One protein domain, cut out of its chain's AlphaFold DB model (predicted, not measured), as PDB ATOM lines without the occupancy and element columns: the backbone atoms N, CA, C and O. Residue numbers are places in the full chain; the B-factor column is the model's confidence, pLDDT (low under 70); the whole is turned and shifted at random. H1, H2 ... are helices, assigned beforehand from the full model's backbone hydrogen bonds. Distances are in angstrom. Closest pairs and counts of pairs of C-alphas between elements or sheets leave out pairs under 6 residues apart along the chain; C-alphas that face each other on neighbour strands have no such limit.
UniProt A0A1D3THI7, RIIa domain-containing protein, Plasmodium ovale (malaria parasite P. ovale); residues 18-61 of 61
ATOM      1  N   ASP A  18     314.853 419.417 298.041       75.06
ATOM      2  CA  ASP A  18     315.015 418.689 296.776       75.06
ATOM      3  C   ASP A  18     316.466 418.254 296.509       75.06
ATOM      4  O   ASP A  18     316.722 417.441 295.626       75.06
ATOM      5  N   SER A  19     317.437 418.790 297.259       81.06
ATOM      6  CA  SER A  19     318.844 418.373 297.174       81.06
ATOM      7  C   SER A  19     319.176 417.121 297.992       81.06
ATOM      8  O   SER A  19     320.300 416.630 297.910       81.06
ATOM      9  N   TYR A  20     318.224 416.607 298.775       82.25
ATOM     10  CA  TYR A  20     318.429 415.440 299.624       82.25
ATOM     11  C   TYR A  20     317.719 414.226 299.035       82.25
ATOM     12  O   TYR A  20     316.494 414.183 298.944       82.25
ATOM     13  N   GLU A  21     318.496 413.208 298.682       87.81
ATOM     14  CA  GLU A  21     317.937 411.901 298.361       87.81
ATOM     15  C   GLU A  21     317.419 411.249 299.645       87.81
ATOM     16  O   GLU A  21     318.168 411.031 300.601       87.81
ATOM     17  N   VAL A  22     316.122 410.945 299.675       87.88
ATOM     18  CA  VAL A  22     315.515 410.183 300.767       87.88
ATOM     19  C   VAL A  22     315.937 408.719 300.612       87.88
ATOM     20  O   VAL A  22     315.663 408.125 299.566       87.88
ATOM     21  N   PRO A  23     316.593 408.108 301.618       91.38
ATOM     22  CA  PRO A  23     317.005 406.715 301.522       91.38
ATOM     23  C   PRO A  23     315.808 405.775 301.323       91.38
ATOM     24  O   PRO A  23     314.726 406.034 301.866       91.38
ATOM     25  N   PRO A  24     315.991 404.639 300.624       93.38
ATOM     26  CA  PRO A  24     314.971 403.600 300.561       93.38
ATOM     27  C   PRO A  24     314.493 403.205 301.962       93.38
ATOM     28  O   PRO A  24     315.291 403.128 302.898       93.38
ATOM     29  N   HIS A  25     313.191 402.948 302.100       93.19
ATOM     30  CA  HIS A  25     312.536 402.541 303.353       93.19
ATOM     31  C   HIS A  25     312.554 403.576 304.492       93.19
ATOM     32  O   HIS A  25     312.031 403.298 305.570       93.19
ATOM     33  N   PHE A  26     313.091 404.783 304.283       93.38
ATOM     34  CA  PHE A  26     313.123 405.821 305.318       93.38
ATOM     35  C   PHE A  26     311.723 406.160 305.849       93.38
ATOM     36  O   PHE A  26     311.500 406.188 307.061       93.38
ATOM     37  N   GLU A  27     310.766 406.362 304.944       94.19
ATOM     38  CA  GLU A  27     309.381 406.677 305.309       94.19
ATOM     39  C   GLU A  27     308.694 405.521 306.036       94.19
ATOM     40  O   GLU A  27     307.913 405.756 306.957       94.19
ATOM     41  N   GLU A  28     309.003 404.274 305.676       95.69
ATOM     42  CA  GLU A  28     308.458 403.079 306.328       95.69
ATOM     43  C   GLU A  28     308.958 402.974 307.772       95.69
ATOM     44  O   GLU A  28     308.162 402.803 308.699       95.69
ATOM     45  N   VAL A  29     310.268 403.157 307.975       95.19
ATOM     46  CA  VAL A  29     310.902 403.154 309.300       95.19
ATOM     47  C   VAL A  29     310.320 404.258 310.183       95.19
ATOM     48  O   VAL A  29     309.966 404.008 311.339       95.19
ATOM     49  N   LEU A  30     310.178 405.474 309.646       96.25
ATOM     50  CA  LEU A  30     309.580 406.582 310.386       96.25
ATOM     51  C   LEU A  30     308.099 406.353 310.679       96.25
ATOM     52  O   LEU A  30     307.669 406.599 311.804       96.25
ATOM     53  N   SER A  31     307.330 405.852 309.714       96.94
ATOM     54  CA  SER A  31     305.900 405.580 309.896       96.94
ATOM     55  C   SER A  31     305.665 404.562 311.009       96.94
ATOM     56  O   SER A  31     304.797 404.762 311.863       96.94
ATOM     57  N   GLU A  32     306.470 403.497 311.053       97.00
ATOM     58  CA  GLU A  32     306.391 402.500 312.119       97.00
ATOM     59  C   GLU A  32     306.721 403.110 313.491       97.00
ATOM     60  O   GLU A  32     305.981 402.908 314.461       97.00
ATOM     61  N   PHE A  33     307.798 403.898 313.567       97.62
ATOM     62  CA  PHE A  33     308.187 404.590 314.792       97.62
ATOM     63  C   PHE A  33     307.093 405.547 315.278       97.62
ATOM     64  O   PHE A  33     306.707 405.499 316.447       97.62
ATOM     65  N   THR A  34     306.549 406.388 314.394       97.56
ATOM     66  CA  THR A  34     305.505 407.359 314.739       97.56
ATOM     67  C   THR A  34     304.246 406.669 315.254       97.56
ATOM     68  O   THR A  34     303.693 407.104 316.264       97.56
ATOM     69  N   ALA A  35     303.822 405.559 314.641       97.94
ATOM     70  CA  ALA A  35     302.683 404.786 315.134       97.94
ATOM     71  C   ALA A  35     302.913 404.279 316.570       97.94
ATOM     72  O   ALA A  35     302.019 404.368 317.415       97.94
ATOM     73  N   LYS A  36     304.123 403.793 316.872       97.62
ATOM     74  CA  LYS A  36     304.496 403.329 318.219       97.62
ATOM     75  C   LYS A  36     304.607 404.464 319.226       97.62
ATOM     76  O   LYS A  36     304.167 404.297 320.361       97.62
ATOM     77  N   LEU A  37     305.138 405.610 318.810       97.81
ATOM     78  CA  LEU A  37     305.234 406.805 319.640       97.81
ATOM     79  C   LEU A  37     303.848 407.312 320.050       97.81
ATOM     80  O   LEU A  37     303.621 407.579 321.229       97.81
ATOM     81  N   ILE A  38     302.919 407.399 319.091       97.69
ATOM     82  CA  ILE A  38     301.534 407.801 319.354       97.69
ATOM     83  C   ILE A  38     300.881 406.805 320.308       97.69
ATOM     84  O   ILE A  38     300.330 407.225 321.310       97.69
ATOM     85  N   GLN A  39     300.985 405.497 320.056       97.69
ATOM     86  CA  GLN A  39     300.374 404.481 320.923       97.69
ATOM     87  C   GLN A  39     300.893 404.514 322.366       97.69
ATOM     88  O   GLN A  39     300.126 404.276 323.296       97.69
ATOM     89  N   ALA A  40     302.191 404.758 322.554       97.19
ATOM     90  CA  ALA A  40     302.823 404.696 323.867       97.19
ATOM     91  C   ALA A  40     302.638 405.970 324.703       97.19
ATOM     92  O   ALA A  40     302.783 405.896 325.920       97.19
ATOM     93  N   HIS A  41     302.353 407.116 324.067       96.62
ATOM     94  CA  HIS A  41     302.237 408.431 324.714       96.62
ATOM     95  C   HIS A  41     303.303 408.685 325.808       96.62
ATOM     96  O   HIS A  41     302.954 408.995 326.948       96.62
ATOM     97  N   PRO A  42     304.608 408.522 325.511       97.12
ATOM     98  CA  PRO A  42     305.636 408.570 326.542       97.12
ATOM     99  C   PRO A  42     305.838 409.996 327.063       97.12
ATOM    100  O   PRO A  42     305.866 410.954 326.293       97.12
ATOM    101  N   GLU A  43     306.095 410.125 328.363       97.69
ATOM    102  CA  GLU A  43     306.466 411.408 328.976       97.69
ATOM    103  C   GLU A  43     307.815 411.933 328.448       97.69
ATOM    104  O   GLU A  43     308.023 413.141 328.342       97.69
ATOM    105  N   ASN A  44     308.730 411.028 328.078       97.38
ATOM    106  CA  ASN A  44     310.050 411.357 327.539       97.38
ATOM    107  C   ASN A  44     310.220 410.796 326.118       97.38
ATOM    108  O   ASN A  44     310.686 409.671 325.919       97.38
ATOM    109  N   VAL A  45     309.839 411.604 325.125       96.62
ATOM    110  CA  VAL A  45     309.919 411.257 323.697       96.62
ATOM    111  C   VAL A  45     311.354 410.951 323.233       96.62
ATOM    112  O   VAL A  45     311.532 409.919 322.583       96.62
ATOM    113  N   PRO A  46     312.390 411.756 323.564       97.19
ATOM    114  CA  PRO A  46     313.765 411.429 323.181       97.19
ATOM    115  C   PRO A  46     314.237 410.065 323.696       97.19
ATOM    116  O   PRO A  46     314.781 409.279 322.924       97.19
ATOM    117  N   LEU A  47     313.990 409.755 324.975       96.81
ATOM    118  CA  LEU A  47     314.386 408.471 325.558       96.81
ATOM    119  C   LEU A  47     313.637 407.300 324.907       96.81
ATOM    120  O   LEU A  47     314.236 406.267 324.616       96.81
ATOM    121  N   PHE A  48     312.341 407.472 324.634       97.88
ATOM    122  CA  PHE A  48     311.552 406.475 323.913       97.88
ATOM    123  C   PHE A  48     312.123 406.190 322.516       97.88
ATOM    124  O   PHE A  48     312.224 405.028 322.128       97.88
ATOM    125  N   ALA A  49     312.529 407.229 321.779       97.56
ATOM    126  CA  ALA A  49     313.107 407.085 320.446       97.56
ATOM    127  C   ALA A  49     314.418 406.287 320.467       97.56
ATOM    128  O   ALA A  49     314.553 405.330 319.704       97.56
ATOM    129  N   VAL A  50     315.346 406.635 321.368       97.62
ATOM    130  CA  VAL A  50     316.624 405.917 321.522       97.62
ATOM    131  C   VAL A  50     316.368 404.437 321.793       97.62
ATOM    132  O   VAL A  50     316.829 403.586 321.036       97.62
ATOM    133  N   ASN A  51     315.538 404.134 322.794       97.06
ATOM    134  CA  ASN A  51     315.224 402.756 323.159       97.06
ATOM    135  C   ASN A  51     314.551 401.987 322.008       97.06
ATOM    136  O   ASN A  51     314.886 400.831 321.760       97.06
ATOM    137  N   TYR A  52     313.614 402.610 321.283       97.19
ATOM    138  CA  TYR A  52     312.926 401.966 320.160       97.19
ATOM    139  C   TYR A  52     313.900 401.556 319.049       97.19
ATOM    140  O   TYR A  52     313.860 400.412 318.586       97.19
ATOM    141  N   PHE A  53     314.783 402.467 318.631       96.50
ATOM    142  CA  PHE A  53     315.728 402.192 317.551       96.50
ATOM    143  C   PHE A  53     316.859 401.249 317.987       96.50
ATOM    144  O   PHE A  53     317.259 400.397 317.193       96.50
ATOM    145  N   GLU A  54     317.313 401.308 319.243       96.62
ATOM    146  CA  GLU A  54     318.262 400.328 319.792       96.62
ATOM    147  C   GLU A  54     317.686 398.906 319.788       96.62
ATOM    148  O   GLU A  54     318.342 397.960 319.349       96.62
ATOM    149  N   GLU A  55     316.440 398.738 320.238       94.81
ATOM    150  CA  GLU A  55     315.766 397.436 320.238       94.81
ATOM    151  C   GLU A  55     315.507 396.916 318.820       94.81
ATOM    152  O   GLU A  55     315.598 395.712 318.566       94.81
ATOM    153  N   LYS A  56     315.207 397.808 317.871       91.88
ATOM    154  CA  LYS A  56     315.077 397.453 316.452       91.88
ATOM    155  C   LYS A  56     316.388 396.951 315.861       91.88
ATOM    156  O   LYS A  56     316.363 395.945 315.157       91.88
ATOM    157  N   LEU A  57     317.506 397.599 316.184       92.75
ATOM    158  CA  LEU A  57     318.826 397.205 315.702       92.75
ATOM    159  C   LEU A  57     319.218 395.806 316.205       92.75
ATOM    160  O   LEU A  57     319.639 394.961 315.418       92.75
ATOM    161  N   LYS A  58     318.991 395.518 317.494       93.06
ATOM    162  CA  LYS A  58     319.271 394.196 318.088       93.06
ATOM    163  C   LYS A  58     318.478 393.063 317.434       93.06
ATOM    164  O   LYS A  58     318.987 391.961 317.327       93.06
ATOM    165  N   LYS A  59     317.240 393.316 316.999       84.69
ATOM    166  CA  LYS A  59     316.377 392.303 316.358       84.69
ATOM    167  C   LYS A  59     316.769 391.977 314.915       84.69
ATOM    168  O   LYS A  59     316.234 391.022 314.359       84.69
ATOM    169  N   GLN A  60     317.633 392.783 314.302       70.38
ATOM    170  CA  GLN A  60     318.139 392.566 312.945       70.38
ATOM    171  C   GLN A  60     319.497 391.844 312.917       70.38
ATOM    172  O   GLN A  60     319.975 391.533 311.828       70.38
ATOM    173  N   THR A  61     320.103 391.587 314.084       52.41
ATOM    174  CA  THR A  61     321.395 390.891 314.236       52.41
ATOM    175  C   THR A  61     321.175 389.499 314.812       52.41
ATOM    176  O   THR A  61     321.903 388.574 314.393       52.41
TER     177      THR A  61
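Overview. This is residues 18 to 61 of the 61 residues of the protein "RIIa domain-containing protein" of Plasmodium ovale (malaria parasite P. ovale) (UniProt A0A1D3THI7). Two helices, H1 and then H2, are joined by a tight turn and make a wide, loose V, with H2 folding back steeply past the part of H1 at residues 33 to 37. Two free ends stick out from this V: residues 18 to 28, which run into H1, and residues 54 to 61, which hold the last part of H2. The printed part has 44 residues with two named helices and no named strand, and its class is all helix. It is loose, with a radius of gyration of the C-alphas of 12.2 A, and spans 35 by 27 by 15 A.

Along the chain. Start at C-alpha 18, at (315.015, 418.689, 296.776), and go along residues 18 to 25 to reach the first helix. Find C-alpha 26 at (313.123, 405.821, 305.318); from there H1, residues 26 to 40, runs 21.2 A to C-alpha 40. After four residues, find C-alpha 45 at (309.919, 411.257, 323.697), where H2, residues 45 to 58, begins; it runs 20.2 A to C-alpha 58 at (319.271, 394.196, 318.088).

Arrangement. Look at Phe 33 and Tyr 52, whose C-alphas, 7.6 A apart, are the closest of H1 and H2. The helices touch, with 5 pairs of C-alphas within 8 A, and H1 does so with residues 33 to 37 alone. Their lines stand at a steep tilt of 57 degrees, and they run opposite ways. In H1 and H2 every O i to N i+4 pair is within hydrogen-bond range.

Size, cuts and confidence. The C-alphas farthest apart are those of Ser 19 and Glu 43, at 34.8 A. The printed part has no cut and ends at Thr 61, the chain's last residue. The link from H1 to H2 is tight. In the B-factor column, the mean pLDDT of the printed part is 92.8, and residue 61 alone is under 70.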